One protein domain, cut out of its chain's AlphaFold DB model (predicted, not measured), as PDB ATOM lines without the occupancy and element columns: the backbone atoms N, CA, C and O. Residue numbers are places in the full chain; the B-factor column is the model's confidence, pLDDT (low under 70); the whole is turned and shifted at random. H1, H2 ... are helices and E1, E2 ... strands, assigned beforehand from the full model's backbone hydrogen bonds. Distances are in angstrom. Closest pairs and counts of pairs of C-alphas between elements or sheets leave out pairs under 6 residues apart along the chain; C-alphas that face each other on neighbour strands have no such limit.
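Overview. This is residues 25 to 158 of the 158 residues of an uncharacterized protein of Methanosarcina sp. A14 (UniProt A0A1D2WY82). With little regular structure, the model has a twisted sheet, E2 E1 E3 E5, curled round one helix, H1, on which E4 of a second sheet, E4 E6, also packs; residues 115 to 158, without a named element, make the far end. The 134 residues, 50 in named elements, run E1 E2 H1 E3 E4 E5 E6, class mixed, both sheets parallel. The whole is only just loose, close to extended, radius of gyration 21.0 A, and flat, 61 by 44 by 22 A.

Arrangement. E3, residues 68 to 78, and E5, residues 90 to 101, are parallel, N 69 and O 90 being 2.8 A apart; they bend by 107 degrees at residue 75 and 113 degrees at residue 95. E1, residues 29 to 33, is parallel to E3, N 32 to O 70 2.8 A, and to E2, residues 43 to 45, N 44 to O 31 2.8 A. H1, residues 52 to 62, with every O i to N i+4 pair within hydrogen-bond range, is on this sheet, two layers, a helix on one face; its closest C-alphas to E3 are Ala 53 and Ile 78, 4.9 A. E2, H1, E3 form a split strand-helix-strand unit, E1 between its strands, crossover right-handed. E4, residues 82 to 85, comes closest to H1 at C-alphas Val 82 and Gln 57, 5.6 A, and is parallel to E6, residues 111 to 114, N 84 to O 112 2.9 A.

Along the chain. E1 begins at C-alpha 29 (294.204, 294.647, 225.121); E6 ends at C-alpha 114 (293.780, 274.927, 234.493). E5 is 20.3 A long, E3 20.2 A, H1 15.4 A.

Size, cuts and confidence. The farthest C-alphas, Ser 38 and Lys 128, are 61.6 A apart. The printed part has no cut, and no link between named elements is long. Residues 128 to 133 and 153 to 158 stand free. pLDDT is under 70 at residues 25 to 28, 120 and 155 to 158.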
ATOM      1  N   ALA A  25     295.678 297.514 236.962       47.59
ATOM      2  CA  ALA A  25     296.742 297.367 235.976       47.59
ATOM      3  C   ALA A  25     296.042 297.396 234.615       47.59
ATOM      4  O   ALA A  25     295.146 296.580 234.406       47.59
ATOM      5  N   LEU A  26     296.331 298.418 233.805       51.09
ATOM      6  CA  LEU A  26     295.682 298.674 232.523       51.09
ATOM      7  C   LEU A  26     295.673 297.342 231.777       51.09
ATOM      8  O   LEU A  26     296.743 296.886 231.374       51.09
ATOM      9  N   ALA A  27     294.517 296.665 231.739       57.91
ATOM     10  CA  ALA A  27     294.433 295.335 231.161       57.91
ATOM     11  C   ALA A  27     294.981 295.477 229.747       57.91
ATOM     12  O   ALA A  27     294.503 296.330 228.989       57.91
ATOM     13  N   ALA A  28     296.046 294.743 229.431       64.44
ATOM     14  CA  ALA A  28     296.585 294.820 228.091       64.44
ATOM     15  C   ALA A  28     295.489 294.292 227.163       64.44
ATOM     16  O   ALA A  28     294.973 293.192 227.372       64.44
ATOM     17  N   ASN A  29     295.102 295.096 226.174       82.69
ATOM     18  CA  ASN A  29     294.204 294.647 225.121       82.69
ATOM     19  C   ASN A  29     295.033 293.789 224.171       82.69
ATOM     20  O   ASN A  29     295.618 294.298 223.217       82.69
ATOM     21  N   ILE A  30     295.146 292.504 224.490       96.12
ATOM     22  CA  ILE A  30     295.807 291.534 223.626       96.12
ATOM     23  C   ILE A  30     294.835 291.213 222.497       96.12
ATOM     24  O   ILE A  30     293.677 290.893 222.757       96.12
ATOM     25  N   VAL A  31     295.280 291.295 221.251       96.94
ATOM     26  CA  VAL A  31     294.450 291.067 220.066       96.94
ATOM     27  C   VAL A  31     295.037 289.929 219.248       96.94
ATOM     28  O   VAL A  31     296.231 289.923 218.970       96.94
ATOM     29  N   ILE A  32     294.193 288.981 218.845       98.12
ATOM     30  CA  ILE A  32     294.532 287.901 217.916       98.12
ATOM     31  C   ILE A  32     293.670 288.058 216.664       98.12
ATOM     32  O   ILE A  32     292.443 288.112 216.772       98.12
ATOM     33  N   ASP A  33     294.269 288.081 215.475       97.12
ATOM     34  CA  ASP A  33     293.523 288.208 214.217       97.12
ATOM     35  C   ASP A  33     294.114 287.408 213.038       97.12
ATOM     36  O   ASP A  33     295.169 286.771 213.125       97.12
ATOM     37  N   LYS A  34     293.358 287.371 211.936       96.12
ATOM     38  CA  LYS A  34     293.735 286.705 210.679       96.12
ATOM     39  C   LYS A  34     294.390 287.655 209.668       96.12
ATOM     40  O   LYS A  34     294.620 287.246 208.532       96.12
ATOM     41  N   GLU A  35     294.653 288.904 210.041       93.56
ATOM     42  CA  GLU A  35     295.211 289.907 209.134       93.56
ATOM     43  C   GLU A  35     296.739 289.815 209.107       93.56
ATOM     44  O   GLU A  35     297.365 289.341 210.051       93.56
ATOM     45  N   ALA A  36     297.354 290.235 208.000       90.00
ATOM     46  CA  ALA A  36     298.797 290.427 207.954       90.00
ATOM     47  C   ALA A  36     299.127 291.810 208.524       90.00
ATOM     48  O   ALA A  36     298.482 292.795 208.168       90.00
ATOM     49  N   GLY A  37     300.151 291.895 209.369       88.62
ATOM     50  CA  GLY A  37     300.525 293.143 210.027       88.62
ATOM     51  C   GLY A  37     301.914 293.074 210.647       88.62
ATOM     52  O   GLY A  37     302.501 291.996 210.783       88.62
ATOM     53  N   SER A  38     302.460 294.232 211.011       88.12
ATOM     54  CA  SER A  38     303.702 294.310 211.777       88.12
ATOM     55  C   SER A  38     303.533 293.689 213.159       88.12
ATOM     56  O   SER A  38     302.465 293.750 213.759       88.12
ATOM     57  N   ALA A  39     304.604 293.098 213.687       82.81
ATOM     58  CA  ALA A  39     304.612 292.640 215.068       82.81
ATOM     59  C   ALA A  39     304.607 293.855 216.008       82.81
ATOM     60  O   ALA A  39     305.625 294.530 216.164       82.81
ATOM     61  N   GLU A  40     303.461 294.124 216.629       88.69
ATOM     62  CA  GLU A  40     303.297 295.159 217.648       88.69
ATOM     63  C   GLU A  40     303.047 294.516 219.021       88.69
ATOM     64  O   GLU A  40     302.429 293.450 219.104       88.69
ATOM     65  N   PRO A  41     303.513 295.123 220.129       89.50
ATOM     66  CA  PRO A  41     303.245 294.594 221.461       89.50
ATOM     67  C   PRO A  41     301.739 294.431 221.710       89.50
ATOM     68  O   PRO A  41     300.983 295.394 221.625       89.50
ATOM     69  N   GLY A  42     301.313 293.210 222.039       93.31
ATOM     70  CA  GLY A  42     299.905 292.898 222.286       93.31
ATOM     71  C   GLY A  42     299.088 292.553 221.036       93.31
ATOM     72  O   GLY A  42     297.951 292.129 221.197       93.31
ATOM     73  N   PHE A  43     299.642 292.649 219.823       95.81
ATOM     74  CA  PHE A  43     298.965 292.254 218.583       95.81
ATOM     75  C   PHE A  43     299.587 290.990 217.988       95.81
ATOM     76  O   PHE A  43     300.781 290.919 217.694       95.81
ATOM     77  N   PHE A  44     298.748 289.977 217.805       97.38
ATOM     78  CA  PHE A  44     299.117 288.631 217.391       97.38
ATOM     79  C   PHE A  44     298.400 288.292 216.082       97.38
ATOM     80  O   PHE A  44     297.282 287.779 216.051       97.38
ATOM     81  N   HIS A  45     299.074 288.595 214.980       97.62
ATOM     82  CA  HIS A  45     298.620 288.298 213.626       97.62
ATOM     83  C   HIS A  45     298.950 286.848 213.274       97.62
ATOM     84  O   HIS A  45     300.124 286.504 213.138       97.62
ATOM     85  N   THR A  46     297.947 285.986 213.105       97.25
ATOM     86  CA  THR A  46     298.179 284.562 212.793       97.25
ATOM     87  C   THR A  46     299.085 284.301 211.581       97.25
ATOM     88  O   THR A  46     299.884 283.369 211.683       97.25
ATOM     89  N   PRO A  47     299.086 285.107 210.490       96.75
ATOM     90  CA  PRO A  47     300.014 284.899 209.373       96.75
ATOM     91  C   PRO A  47     301.497 285.063 209.739       96.75
ATOM     92  O   PRO A  47     302.359 284.599 208.996       96.75
ATOM     93  N   ASN A  48     301.810 285.687 210.880       96.19
ATOM     94  CA  ASN A  48     303.181 285.855 211.371       96.19
ATOM     95  C   ASN A  48     303.703 284.620 212.128       96.19
ATOM     96  O   ASN A  48     304.845 284.618 212.590       96.19
ATOM     97  N   TYR A  49     302.887 283.574 212.277       96.19
ATOM     98  CA  TYR A  49     303.226 282.350 213.000       96.19
ATOM     99  C   TYR A  49     303.095 281.132 212.087       96.19
ATOM    100  O   TYR A  49     302.384 281.147 211.088       96.19
ATOM    101  N   ALA A  50     303.757 280.036 212.461       95.75
ATOM    102  CA  ALA A  50     303.719 278.795 211.688       95.75
ATOM    103  C   ALA A  50     302.302 278.199 211.549       95.75
ATOM    104  O   ALA A  50     302.022 277.491 210.587       95.75
ATOM    105  N   ASN A  51     301.428 278.444 212.529       94.81
ATOM    106  CA  ASN A  51     300.016 278.063 212.528       94.81
ATOM    107  C   ASN A  51     299.240 278.872 213.583       94.81
ATOM    108  O   ASN A  51     299.835 279.482 214.478       94.81
ATOM    109  N   ASP A  52     297.908 278.823 213.502       96.94
ATOM    110  CA  ASP A  52     297.005 279.563 214.393       96.94
ATOM    111  C   ASP A  52     297.186 279.163 215.866       96.94
ATOM    112  O   ASP A  52     297.194 280.029 216.740       96.94
ATOM    113  N   ALA A  53     297.407 277.874 216.152       95.75
ATOM    114  CA  ALA A  53     297.649 277.393 217.513       95.75
ATOM    115  C   ALA A  53     298.897 278.032 218.143       95.75
ATOM    116  O   ALA A  53     298.871 278.448 219.298       95.75
ATOM    117  N   THR A  54     299.982 278.168 217.375       96.50
ATOM    118  CA  THR A  54     301.229 278.795 217.842       96.50
ATOM    119  C   THR A  54     301.028 280.286 218.114       96.50
ATOM    120  O   THR A  54     301.541 280.802 219.103       96.50
ATOM    121  N   CYS A  55     300.245 280.966 217.273       97.69
ATOM    122  CA  CYS A  55     299.871 282.363 217.482       97.69
ATOM    123  C   CYS A  55     299.061 282.545 218.777       97.69
ATOM    124  O   CYS A  55     299.403 283.375 219.620       97.69
ATOM    125  N   ILE A  56     298.031 281.716 218.973       97.50
ATOM    126  CA  ILE A  56     297.174 281.752 220.165       97.50
ATOM    127  C   ILE A  56     297.978 281.425 221.427       97.50
ATOM    128  O   ILE A  56     297.837 282.119 222.434       97.50
ATOM    129  N   GLN A  57     298.859 280.422 221.382       97.69
ATOM    130  CA  GLN A  57     299.729 280.105 222.515       97.69
ATOM    131  C   GLN A  57     300.667 281.272 222.847       97.69
ATOM    132  O   GLN A  57     300.809 281.607 224.018       97.69
ATOM    133  N   ALA A  58     301.242 281.950 221.849       97.12
ATOM    134  CA  ALA A  58     302.099 283.111 222.090       97.12
ATOM    135  C   ALA A  58     301.348 284.259 222.791       97.12
ATOM    136  O   ALA A  58     301.895 284.890 223.697       97.12
ATOM    137  N   ALA A  59     300.084 284.498 222.426       97.12
ATOM    138  CA  ALA A  59     299.229 285.474 223.100       97.12
ATOM    139  C   ALA A  59     298.919 285.069 224.555       97.12
ATOM    140  O   ALA A  59     298.989 285.899 225.467       97.12
ATOM    141  N   LEU A  60     298.629 283.785 224.798       97.12
ATOM    142  CA  LEU A  60     298.436 283.238 226.147       97.12
ATOM    143  C   LEU A  60     299.709 283.354 226.998       97.12
ATOM    144  O   LEU A  60     299.635 283.747 228.168       97.12
ATOM    145  N   ASP A  61     300.874 283.076 226.423       96.62
ATOM    146  CA  ASP A  61     302.167 283.169 227.102       96.62
ATOM    147  C   ASP A  61     302.496 284.620 227.472       96.62
ATOM    148  O   ASP A  61     302.907 284.879 228.608       96.62
ATOM    149  N   TYR A  62     302.231 285.559 226.558       95.75
ATOM    150  CA  TYR A  62     302.407 287.000 226.758       95.75
ATOM    151  C   TYR A  62     301.489 287.573 227.848       95.75
ATOM    152  O   TYR A  62     301.895 288.469 228.591       95.75
ATOM    153  N   SER A  63     300.268 287.043 227.967       95.19
ATOM    154  CA  SER A  63     299.265 287.536 228.913       95.19
ATOM    155  C   SER A  63     299.669 287.395 230.384       95.19
ATOM    156  O   SER A  63     300.369 286.459 230.798       95.19
ATOM    157  N   LYS A  64     299.157 288.302 231.209       94.31
ATOM    158  CA  LYS A  64     299.226 288.292 232.671       94.31
ATOM    159  C   LYS A  64     297.826 288.111 233.253       94.31
ATOM    160  O   LYS A  64     296.815 288.344 232.598       94.31
ATOM    161  N   SER A  65     297.760 287.698 234.519       92.88
ATOM    162  CA  SER A  65     296.478 287.616 235.223       92.88
ATOM    163  C   SER A  65     295.782 288.980 235.251       92.88
ATOM    164  O   SER A  65     296.371 289.952 235.717       92.88
ATOM    165  N   GLY A  66     294.526 289.022 234.812       92.12
ATOM    166  CA  GLY A  66     293.713 290.230 234.674       92.12
ATOM    167  C   GLY A  66     293.627 290.774 233.246       92.12
ATOM    168  O   GLY A  66     292.769 291.617 232.996       92.12
ATOM    169  N   ASP A  67     294.454 290.289 232.313       94.75
ATOM    170  CA  ASP A  67     294.411 290.739 230.917       94.75
ATOM    171  C   ASP A  67     293.161 290.241 230.177       94.75
ATOM    172  O   ASP A  67     292.562 289.210 230.514       94.75
ATOM    173  N   THR A  68     292.795 290.985 229.128       95.12
ATOM    174  CA  THR A  68     291.762 290.590 228.167       95.12
ATOM    175  C   THR A  68     292.398 290.250 226.824       95.12
ATOM    176  O   THR A  68     293.095 291.069 226.231       95.12
ATOM    177  N   ILE A  69     292.117 289.049 226.326       97.19
ATOM    178  CA  ILE A  69     292.482 288.601 224.984       97.19
ATOM    179  C   ILE A  69     291.240 288.702 224.097       97.19
ATOM    180  O   ILE A  69     290.246 288.016 224.326       97.19
ATOM    181  N   THR A  70     291.301 289.549 223.079       97.31
ATOM    182  CA  THR A  70     290.271 289.698 222.050       97.31
ATOM    183  C   THR A  70     290.672 288.907 220.816       97.31
ATOM    184  O   THR A  70     291.699 289.181 220.200       97.31
ATOM    185  N   ILE A  71     289.857 287.932 220.431       97.94
ATOM    186  CA  ILE A  71     290.023 287.177 219.189       97.94
ATOM    187  C   ILE A  71     289.076 287.782 218.161       97.94
ATOM    188  O   ILE A  71     287.861 287.769 218.357       97.94
ATOM    189  N   ARG A  72     289.606 288.346 217.079       97.94
ATOM    190  CA  ARG A  72     288.781 288.930 216.015       97.94
ATOM    191  C   ARG A  72     288.153 287.851 215.144       97.94
ATOM    192  O   ARG A  72     288.577 286.701 215.137       97.94
ATOM    193  N   LYS A  73     287.108 288.229 214.406       98.19
ATOM    194  CA  LYS A  73     286.392 287.349 213.474       98.19
ATOM    195  C   LYS A  73     287.355 286.527 212.604       98.19
ATOM    196  O   LYS A  73     288.318 287.059 212.052       98.19
ATOM    197  N   GLY A  74     287.049 285.247 212.430       98.12
ATOM    198  CA  GLY A  74     287.867 284.349 211.623       98.12
ATOM    199  C   GLY A  74     287.706 282.884 211.998       98.12
ATOM    200  O   GLY A  74     287.179 282.541 213.059       98.12
ATOM    201  N   ASP A  75     288.185 282.031 211.100       97.88
ATOM    202  CA  ASP A  75     288.339 280.600 211.317       97.88
ATOM    203  C   ASP A  75     289.792 280.313 211.721       97.88
ATOM    204  O   ASP A  75     290.732 280.626 210.983       97.88
ATOM    205  N   TYR A  76     289.965 279.743 212.913       97.69
ATOM    206  CA  TYR A  76     291.262 279.427 213.507       97.69
ATOM    207  C   TYR A  76     291.417 277.918 213.641       97.69
ATOM    208  O   TYR A  76     290.569 277.262 214.245       97.69
ATOM    209  N   TYR A  77     292.505 277.364 213.119       95.75
ATOM    210  CA  TYR A  77     292.746 275.922 213.114       95.75
ATOM    211  C   TYR A  77     293.713 275.521 214.228       95.75
ATOM    212  O   TYR A  77     294.910 275.808 214.185       95.75
ATOM    213  N   ILE A  78     293.191 274.829 215.240       95.19
ATOM    214  CA  ILE A  78     293.964 274.356 216.389       95.19
ATOM    215  C   ILE A  78     294.553 272.986 216.044       95.19
ATOM    216  O   ILE A  78     293.969 271.943 216.332       95.19
ATOM    217  N   THR A  79     295.707 273.010 215.374       91.25
ATOM    218  CA  THR A  79     296.480 271.825 214.951       91.25
ATOM    219  C   THR A  79     297.427 271.307 216.037       91.25
ATOM    220  O   THR A  79     298.088 270.295 215.839       91.25
ATOM    221  N   LYS A  80     297.553 272.042 217.147       90.75
ATOM    222  CA  LYS A  80     298.353 271.705 218.325       90.75
ATOM    223  C   LYS A  80     297.610 272.185 219.567       90.75
ATOM    224  O   LYS A  80     297.017 273.261 219.518       90.75
ATOM    225  N   GLY A  81     297.656 271.422 220.658       91.19
ATOM    226  CA  GLY A  81     297.037 271.829 221.922       91.19
ATOM    227  C   GLY A  81     297.532 273.197 222.403       91.19
ATOM    228  O   GLY A  81     298.738 273.464 222.397       91.19
ATOM    229  N   VAL A  82     296.595 274.050 222.815       95.19
ATOM    230  CA  VAL A  82     296.870 275.347 223.446       95.19
ATOM    231  C   VAL A  82     296.453 275.275 224.903       95.19
ATOM    232  O   VAL A  82     295.381 274.764 225.234       95.19
ATOM    233  N   TYR A  83     297.299 275.766 225.801       94.94
ATOM    234  CA  TYR A  83     297.040 275.625 227.222       94.94
ATOM    235  C   TYR A  83     297.491 276.825 228.036       94.94
ATOM    236  O   TYR A  83     298.505 277.464 227.759       94.94
ATOM    237  N   GLN A  84     296.753 277.082 229.112       96.00
ATOM    238  CA  GLN A  84     297.134 278.053 230.120       96.00
ATOM    239  C   GLN A  84     296.769 277.566 231.520       96.00
ATOM    240  O   GLN A  84     295.657 277.108 231.781       96.00
ATOM    241  N   LYS A  85     297.711 277.692 232.457       95.38
ATOM    242  CA  LYS A  85     297.506 277.352 233.870       95.38
ATOM    243  C   LYS A  85     297.726 278.556 234.773       95.38
ATOM    244  O   LYS A  85     298.560 279.407 234.474       95.38
ATOM    245  N   ASN A  86     297.018 278.596 235.897       93.06
ATOM    246  CA  ASN A  86     297.269 279.514 237.014       93.06
ATOM    247  C   ASN A  86     297.238 281.011 236.645       93.06
ATOM    248  O   ASN A  86     297.856 281.823 237.333       93.06
ATOM    249  N   LYS A  87     296.529 281.381 235.571       91.62
ATOM    250  CA  LYS A  87     296.275 282.775 235.188       91.62
ATOM    251  C   LYS A  87     294.773 283.037 235.199       91.62
ATOM    252  O   LYS A  87     294.001 282.204 234.734       91.62
ATOM    253  N   ASN A  88     294.375 284.190 235.731       92.31
ATOM    254  CA  ASN A  88     293.017 284.702 235.567       92.31
ATOM    255  C   ASN A  88     292.963 285.473 234.247       92.31
ATOM    256  O   ASN A  88     293.649 286.481 234.133       92.31
ATOM    257  N   LEU A  89     292.200 285.009 233.264       92.75
ATOM    258  CA  LEU A  89     292.133 285.630 231.944       92.75
ATOM    259  C   LEU A  89     290.686 285.901 231.562       92.75
ATOM    260  O   LEU A  89     289.802 285.096 231.852       92.75
ATOM    261  N   ASN A  90     290.475 286.999 230.848       94.62
ATOM    262  CA  ASN A  90     289.251 287.240 230.104       94.62
ATOM    263  C   ASN A  90     289.536 287.003 228.615       94.62
ATOM    264  O   ASN A  90     290.469 287.586 228.072       94.62
ATOM    265  N   ILE A  91     288.769 286.141 227.950       95.38
ATOM    266  CA  ILE A  91     288.938 285.861 226.517       95.38
ATOM    267  C   ILE A  91     287.604 286.128 225.836       95.38
ATOM    268  O   ILE A  91     286.596 285.517 226.190       95.38
ATOM    269  N   ILE A  92     287.597 287.047 224.876       95.62
ATOM    270  CA  ILE A  92     286.388 287.502 224.189       95.62
ATOM    271  C   ILE A  92     286.548 287.389 222.676       95.62
ATOM    272  O   ILE A  92     287.642 287.550 222.140       95.62
ATOM    273  N   GLY A  93     285.446 287.112 221.983       95.94
ATOM    274  CA  GLY A  93     285.386 287.147 220.524       95.94
ATOM    275  C   GLY A  93     284.833 288.481 220.022       95.94
ATOM    276  O   GLY A  93     283.792 288.932 220.498       95.94
ATOM    277  N   GLU A  94     285.490 289.089 219.037       96.19
ATOM    278  CA  GLU A  94     284.999 290.255 218.298       96.19
ATOM    279  C   GLU A  94     284.455 289.801 216.934       96.19
ATOM    280  O   GLU A  94     285.190 289.618 215.962       96.19
ATOM    281  N   GLY A  95     283.139 289.592 216.865       95.94
ATOM    282  CA  GLY A  95     282.462 289.018 215.699       95.94
ATOM    283  C   GLY A  95     282.405 287.486 215.731       95.94
ATOM    284  O   GLY A  95     282.469 286.868 216.792       95.94
ATOM    285  N   LYS A  96     282.232 286.851 214.562       97.50
ATOM    286  CA  LYS A  96     282.154 285.384 214.460       97.50
ATOM    287  C   LYS A  96     283.556 284.774 214.513       97.50
ATOM    288  O   LYS A  96     284.278 284.807 213.519       97.50
ATOM    289  N   VAL A  97     283.905 284.210 215.663       98.00
ATOM    290  CA  VAL A  97     285.138 283.445 215.885       98.00
ATOM    291  C   VAL A  97     284.800 281.961 215.882       98.00
ATOM    292  O   VAL A  97     283.974 281.516 216.680       98.00
ATOM    293  N   THR A  98     285.448 281.194 215.011       97.75
ATOM    294  CA  THR A  98     285.329 279.732 214.983       97.75
ATOM    295  C   THR A  98     286.691 279.118 215.283       97.75
ATOM    296  O   THR A  98     287.652 279.370 214.560       97.75
ATOM    297  N   LEU A  99     286.778 278.294 216.328       96.44
ATOM    298  CA  LEU A  99     287.974 277.504 216.628       96.44
ATOM    299  C   LEU A  99     287.752 276.068 216.136       96.44
ATOM    300  O   LEU A  99     286.952 275.323 216.702       96.44
ATOM    301  N   HIS A 100     288.448 275.684 215.071       95.62
ATOM    302  CA  HIS A 100     288.432 274.338 214.506       95.62
ATOM    303  C   HIS A 100     289.472 273.484 215.224       95.62
ATOM    304  O   HIS A 100     290.663 273.547 214.917       95.62
ATOM    305  N   ILE A 101     289.026 272.702 216.203       93.69
ATOM    306  CA  ILE A 101     289.901 271.822 216.980       93.69
ATOM    307  C   ILE A 101     290.158 270.543 216.180       93.69
ATOM    308  O   ILE A 101     289.252 269.734 215.981       93.69
ATOM    309  N   GLN A 102     291.391 270.366 215.704       88.56
ATOM    310  CA  GLN A 102     291.771 269.218 214.883       88.56
ATOM    311  C   GLN A 102     292.379 268.121 215.750       88.56
ATOM    312  O   GLN A 102     293.588 268.066 215.945       88.56
ATOM    313  N   THR A 103     291.543 267.232 216.271       82.56
ATOM    314  CA  THR A 103     291.999 266.077 217.054       82.56
ATOM    315  C   THR A 103     292.539 264.973 216.146       82.56
ATOM    316  O   THR A 103     291.943 264.688 215.106       82.56
ATOM    317  N   SER A 104     293.615 264.299 216.555       78.62
ATOM    318  CA  SER A 104     294.096 263.074 215.903       78.62
ATOM    319  C   SER A 104     294.149 261.916 216.902       78.62
ATOM    320  O   SER A 104     294.061 262.118 218.110       78.62
ATOM    321  N   ASN A 105     294.323 260.687 216.409       76.00
ATOM    322  CA  ASN A 105     294.455 259.507 217.276       76.00
ATOM    323  C   ASN A 105     295.794 259.468 218.039       76.00
ATOM    324  O   ASN A 105     295.973 258.629 218.917       76.00
ATOM    325  N   THR A 106     296.745 260.328 217.671       76.75
ATOM    326  CA  THR A 106     298.116 260.340 218.198       76.75
ATOM    327  C   THR A 106     298.433 261.590 219.009       76.75
ATOM    328  O   THR A 106     299.387 261.577 219.782       76.75
ATOM    329  N   GLU A 107     297.652 262.661 218.855       75.44
ATOM    330  CA  GLU A 107     297.892 263.948 219.507       75.44
ATOM    331  C   GLU A 107     296.607 264.525 220.100       75.44
ATOM    332  O   GLU A 107     295.577 264.649 219.430       75.44
ATOM    333  N   TYR A 108     296.702 264.930 221.367       76.75
ATOM    334  CA  TYR A 108     295.658 265.677 222.054       76.75
ATOM    335  C   TYR A 108     295.777 267.154 221.690       76.75
ATOM    336  O   TYR A 108     296.490 267.923 222.333       76.75
ATOM    337  N   ASN A 109     295.080 267.534 220.625       83.56
ATOM    338  CA  ASN A 109     294.890 268.930 220.265       83.56
ATOM    339  C   ASN A 109     293.640 269.428 220.978       83.56
ATOM    340  O   ASN A 109     292.522 269.145 220.552       83.56
ATOM    341  N   ASP A 110     293.839 270.106 222.100       88.44
ATOM    342  CA  ASP A 110     292.779 270.640 222.941       88.44
ATOM    343  C   ASP A 110     292.994 272.122 223.268       88.44
ATOM    344  O   ASP A 110     293.981 272.755 222.887       88.44
ATOM    345  N   ILE A 111     291.998 272.689 223.942       93.31
ATOM    346  CA  ILE A 111     292.087 274.001 224.567       93.31
ATOM    347  C   ILE A 111     291.976 273.757 226.065       93.31
ATOM    348  O   ILE A 111     290.897 273.439 226.572       93.31
ATOM    349  N   TYR A 112     293.092 273.885 226.773       93.62
ATOM    350  CA  TYR A 112     293.170 273.543 228.185       93.62
ATOM    351  C   TYR A 112     293.385 274.781 229.061       93.62
ATOM    352  O   TYR A 112     294.419 275.443 229.001       93.62
ATOM    353  N   PHE A 113     292.446 275.040 229.972       94.75
ATOM    354  CA  PHE A 113     292.602 276.043 231.027       94.75
ATOM    355  C   PHE A 113     292.566 275.376 232.398       94.75
ATOM    356  O   PHE A 113     291.595 274.709 232.753       94.75
ATOM    357  N   GLY A 114     293.635 275.548 233.177       93.50
ATOM    358  CA  GLY A 114     293.780 274.927 234.493       93.50
ATOM    359  C   GLY A 114     293.970 275.939 235.617       93.50
ATOM    360  O   GLY A 114     294.793 276.849 235.521       93.50
ATOM    361  N   GLY A 115     293.250 275.747 236.719       91.50
ATOM    362  CA  GLY A 115     293.549 276.418 237.983       91.50
ATOM    363  C   GLY A 115     294.692 275.745 238.749       91.50
ATOM    364  O   GLY A 115     295.260 274.742 238.311       91.50
ATOM    365  N   SER A 116     294.986 276.279 239.932       89.19
ATOM    366  CA  SER A 116     295.870 275.649 240.911       89.19
ATOM    367  C   SER A 116     295.062 274.967 242.011       89.19
ATOM    368  O   SER A 116     293.926 275.338 242.304       89.19
ATOM    369  N   GLN A 117     295.680 273.979 242.656       88.00
ATOM    370  CA  GLN A 117     295.191 273.397 243.898       88.00
ATOM    371  C   GLN A 117     296.251 273.597 244.980       88.00
ATOM    372  O   GLN A 117     297.435 273.349 244.753       88.00
ATOM    373  N   ILE A 118     295.822 274.012 246.170       82.12
ATOM    374  CA  ILE A 118     296.651 273.977 247.374       82.12
ATOM    375  C   ILE A 118     296.226 272.745 248.164       82.12
ATOM    376  O   ILE A 118     295.079 272.643 248.591       82.12
ATOM    377  N   THR A 119     297.134 271.792 248.351       79.19
ATOM    378  CA  THR A 119     296.842 270.602 249.158       79.19
ATOM    379  C   THR A 119     296.891 270.966 250.640       79.19
ATOM    380  O   THR A 119     297.957 271.288 251.167       79.19
ATOM    381  N   SER A 120     295.737 270.930 251.307       67.38
ATOM    382  CA  SER A 120     295.566 271.257 252.726       67.38
ATOM    383  C   SER A 120     295.311 269.993 253.557       67.38
ATOM    384  O   SER A 120     294.183 269.735 253.968       67.38
ATOM    385  N   GLY A 121     296.357 269.194 253.776       76.25
ATOM    386  CA  GLY A 121     296.351 268.075 254.729       76.25
ATOM    387  C   GLY A 121     295.202 267.061 254.590       76.25
ATOM    388  O   GLY A 121     294.584 266.921 253.535       76.25
ATOM    389  N   SER A 122     294.947 266.334 255.679       84.88
ATOM    390  CA  SER A 122     293.844 265.374 255.811       84.88
ATOM    391  C   SER A 122     292.733 265.959 256.688       84.88
ATOM    392  O   SER A 122     292.902 266.985 257.349       84.88
ATOM    393  N   LEU A 123     291.582 265.288 256.740       90.81
ATOM    394  CA  LEU A 123     290.591 265.575 257.775       90.81
ATOM    395  C   LEU A 123     291.106 265.061 259.129       90.81
ATOM    396  O   LEU A 123     291.653 263.960 259.196       90.81
ATOM    397  N   SER A 124     290.922 265.831 260.202       91.94
ATOM    398  CA  SER A 124     291.277 265.407 261.568       91.94
ATOM    399  C   SER A 124     290.205 264.525 262.215       91.94
ATOM    400  O   SER A 124     290.458 263.888 263.234       91.94
ATOM    401  N   ALA A 125     289.016 264.458 261.610       92.00
ATOM    402  CA  ALA A 125     287.919 263.582 261.996       92.00
ATOM    403  C   ALA A 125     287.106 263.149 260.765       92.00
ATOM    404  O   ALA A 125     287.107 263.822 259.733       92.00
ATOM    405  N   ASN A 126     286.375 262.037 260.885       91.31
ATOM    406  CA  ASN A 126     285.472 261.577 259.831       91.31
ATOM    407  C   ASN A 126     284.385 262.624 259.553       91.31
ATOM    408  O   ASN A 126     283.697 263.075 260.472       91.31
ATOM    409  N   ALA A 127     284.191 262.959 258.277       90.81
ATOM    410  CA  ALA A 127     283.008 263.692 257.849       90.81
ATOM    411  C   ALA A 127     281.761 262.817 258.066       90.81
ATOM    412  O   ALA A 127     281.789 261.612 257.811       90.81
ATOM    413  N   LYS A 128     280.676 263.423 258.553       92.62
ATOM    414  CA  LYS A 128     279.393 262.743 258.766       92.62
ATOM    415  C   LYS A 128     278.453 263.046 257.608       92.62
ATOM    416  O   LYS A 128     278.375 264.190 257.165       92.62
ATOM    417  N   GLU A 129     277.729 262.032 257.152       93.81
ATOM    418  CA  GLU A 129     276.665 262.210 256.167       93.81
ATOM    419  C   GLU A 129     275.630 263.231 256.672       93.81
ATOM    420  O   GLU A 129     275.298 263.257 257.858       93.81
ATOM    421  N   GLY A 130     275.183 264.131 255.790       94.88
ATOM    422  CA  GLY A 130     274.257 265.221 256.127       94.88
ATOM    423  C   GLY A 130     274.870 266.408 256.887       94.88
ATOM    424  O   GLY A 130     274.178 267.395 257.125       94.88
ATOM    425  N   SER A 131     276.156 266.362 257.254       93.88
ATOM    426  CA  SER A 131     276.849 267.490 257.895       93.88
ATOM    427  C   SER A 131     277.227 268.578 256.887       93.88
ATOM    428  O   SER A 131     277.691 268.286 255.788       93.88
ATOM    429  N   SER A 132     277.141 269.843 257.305       94.38
ATOM    430  CA  SER A 132     277.701 270.998 256.586       94.38
ATOM    431  C   SER A 132     279.080 271.423 257.112       94.38
ATOM    432  O   SER A 132     279.550 272.521 256.816       94.38
ATOM    433  N   GLN A 133     279.701 270.597 257.959       92.88
ATOM    434  CA  GLN A 133     280.966 270.882 258.633       92.88
ATOM    435  C   GLN A 133     281.961 269.737 258.456       92.88
ATOM    436  O   GLN A 133     281.603 268.559 258.563       92.88
ATOM    437  N   VAL A 134     283.224 270.110 258.256       91.94
ATOM    438  CA  VAL A 134     284.388 269.221 258.263       91.94
ATOM    439  C   VAL A 134     285.485 269.839 259.120       91.94
ATOM    440  O   VAL A 134     285.589 271.062 259.207       91.94
ATOM    441  N   VAL A 135     286.303 268.999 259.753       91.69
ATOM    442  CA  VAL A 135     287.423 269.453 260.584       91.69
ATOM    443  C   VAL A 135     288.721 269.091 259.874       91.69
ATOM    444  O   VAL A 135     288.995 267.919 259.617       91.69
ATOM    445  N   LEU A 136     289.494 270.111 259.507       90.06
ATOM    446  CA  LEU A 136     290.788 269.958 258.844       90.06
ATOM    447  C   LEU A 136     291.893 269.792 259.893       90.06
ATOM    448  O   LEU A 136     291.792 270.352 260.986       90.06
ATOM    449  N   THR A 137     292.964 269.065 259.567       91.06
ATOM    450  CA  THR A 137     294.178 269.054 260.408       91.06
ATOM    451  C   THR A 137     294.891 270.406 260.404       91.06
ATOM    452  O   THR A 137     295.498 270.777 261.400       91.06
ATOM    453  N   ASP A 138     294.816 271.133 259.286       88.31
ATOM    454  CA  ASP A 138     295.357 272.483 259.128       88.31
ATOM    455  C   ASP A 138     294.439 273.301 258.210       88.31
ATOM    456  O   ASP A 138     294.224 272.950 257.049       88.31
ATOM    457  N   ALA A 139     293.896 274.395 258.744       88.88
ATOM    458  CA  ALA A 139     293.044 275.335 258.020       88.88
ATOM    459  C   ALA A 139     293.737 276.685 257.756       88.88
ATOM    460  O   ALA A 139     293.091 277.617 257.288       88.88
ATOM    461  N   SER A 140     295.043 276.816 258.025       90.44
ATOM    462  CA  SER A 140     295.794 278.082 257.937       90.44
ATOM    463  C   SER A 140     295.748 278.752 256.560       90.44
ATOM    464  O   SER A 140     295.882 279.972 256.453       90.44
ATOM    465  N   LYS A 141     295.549 277.963 255.499       89.06
ATOM    466  CA  LYS A 141     295.452 278.438 254.111       89.06
ATOM    467  C   LYS A 141     294.022 278.527 253.582       89.06
ATOM    468  O   LYS A 141     293.854 278.986 252.457       89.06
ATOM    469  N   VAL A 142     293.025 278.111 254.364       90.38
ATOM    470  CA  VAL A 142     291.615 278.144 253.969       90.38
ATOM    471  C   VAL A 142     291.015 279.496 254.329       90.38
ATOM    472  O   VAL A 142     291.156 279.991 255.447       90.38
ATOM    473  N   ARG A 143     290.324 280.100 253.371       91.88
ATOM    474  CA  ARG A 143     289.658 281.393 253.489       91.88
ATOM    475  C   ARG A 143     288.169 281.245 253.208       91.88
ATOM    476  O   ARG A 143     287.698 280.274 252.615       91.88
ATOM    477  N   LYS A 144     287.400 282.243 253.643       94.38
ATOM    478  CA  LYS A 144     285.984 282.346 253.281       94.38
ATOM    479  C   LYS A 144     285.853 282.344 251.751       94.38
ATOM    480  O   LYS A 144     286.547 283.113 251.093       94.38
ATOM    481  N   ASN A 145     284.915 281.546 251.236       93.69
ATOM    482  CA  ASN A 145     284.618 281.336 249.809       93.69
ATOM    483  C   ASN A 145     285.621 280.471 249.025       93.69
ATOM    484  O   ASN A 145     285.488 280.370 247.806       93.69
ATOM    485  N   ASP A 146     286.577 279.816 249.687       91.94
ATOM    486  CA  ASP A 146     287.394 278.805 249.017       91.94
ATOM    487  C   ASP A 146     286.548 277.586 248.618       91.94
ATOM    488  O   ASP A 146     285.680 277.127 249.366       91.94
ATOM    489  N   LEU A 147     286.843 277.022 247.445       92.00
ATOM    490  CA  LEU A 147     286.317 275.725 247.035       92.00
ATOM    491  C   LEU A 147     287.195 274.615 247.626       92.00
ATOM    492  O   LEU A 147     288.369 274.494 247.278       92.00
ATOM    493  N   ILE A 148     286.617 273.776 248.486       89.62
ATOM    494  CA  ILE A 148     287.320 272.648 249.108       89.62
ATOM    495  C   ILE A 148     286.905 271.350 248.414       89.62
ATOM    496  O   ILE A 148     285.729 270.989 248.397       89.62
ATOM    497  N   LYS A 149     287.886 270.617 247.878       89.81
ATOM    498  CA  LYS A 149     287.692 269.267 247.338       89.81
ATOM    499  C   LYS A 149     288.190 268.232 248.344       89.81
ATOM    500  O   LYS A 149     289.378 268.188 248.643       89.81
ATOM    501  N   ILE A 150     287.292 267.370 248.817       88.19
ATOM    502  CA  ILE A 150     287.628 266.216 249.662       88.19
ATOM    503  C   ILE A 150     287.648 264.976 248.771       88.19
ATOM    504  O   ILE A 150     286.692 264.722 248.041       88.19
ATOM    505  N   TRP A 151     288.725 264.196 248.825       86.44
ATOM    506  CA  TRP A 151     288.806 262.905 248.143       86.44
ATOM    507  C   TRP A 151     289.276 261.814 249.103       86.44
ATOM    508  O   TRP A 151     290.010 262.079 250.055       86.44
ATOM    509  N   LYS A 152     288.897 260.566 248.825       84.56
ATOM    510  CA  LYS A 152     289.446 259.382 249.489       84.56
ATOM    511  C   LYS A 152     290.444 258.726 248.543       84.56
ATOM    512  O   LYS A 152     290.078 258.365 247.428       84.56
ATOM    513  N   MET A 153     291.691 258.568 248.979       73.50
ATOM    514  CA  MET A 153     292.661 257.764 248.237       73.50
ATOM    515  C   MET A 153     292.431 256.295 248.600       73.50
ATOM    516  O   MET A 153     292.567 255.915 249.763       73.50
ATOM    517  N   PHE A 154     292.028 255.477 247.631       70.25
ATOM    518  CA  PHE A 154     291.992 254.030 247.811       70.25
ATOM    519  C   PHE A 154     293.417 253.511 247.627       70.25
ATOM    520  O   PHE A 154     293.938 253.514 246.516       70.25
ATOM    521  N   CYS A 155     294.066 253.105 248.717       56.91
ATOM    522  CA  CYS A 155     295.269 252.291 248.609       56.91
ATOM    523  C   CYS A 155     294.798 250.849 248.396       56.91
ATOM    524  O   CYS A 155     294.244 250.243 249.313       56.91
ATOM    525  N   GLY A 156     294.911 250.344 247.167       53.44
ATOM    526  CA  GLY A 156     294.667 248.935 246.882       53.44
ATOM    527  C   GLY A 156     295.788 248.105 247.494       53.44
ATOM    528  O   GLY A 156     296.953 248.326 247.172       53.44
ATOM    529  N   VAL A 157     295.444 247.172 248.378       50.53
ATOM    530  CA  VAL A 157     296.330 246.047 248.683       50.53
ATOM    531  C   VAL A 157     296.210 245.110 247.482       50.53
ATOM    532  O   VAL A 157     295.167 244.480 247.309       50.53
ATOM    533  N   LEU A 158     297.213 245.146 246.602       48.16
ATOM    534  CA  LEU A 158     297.440 244.125 245.577       48.16
ATOM    535  C   LEU A 158     298.129 242.917 246.213       48.16
ATOM    536  O   LEU A 158     299.010 243.147 247.075       48.16
TER     537      LEU A 158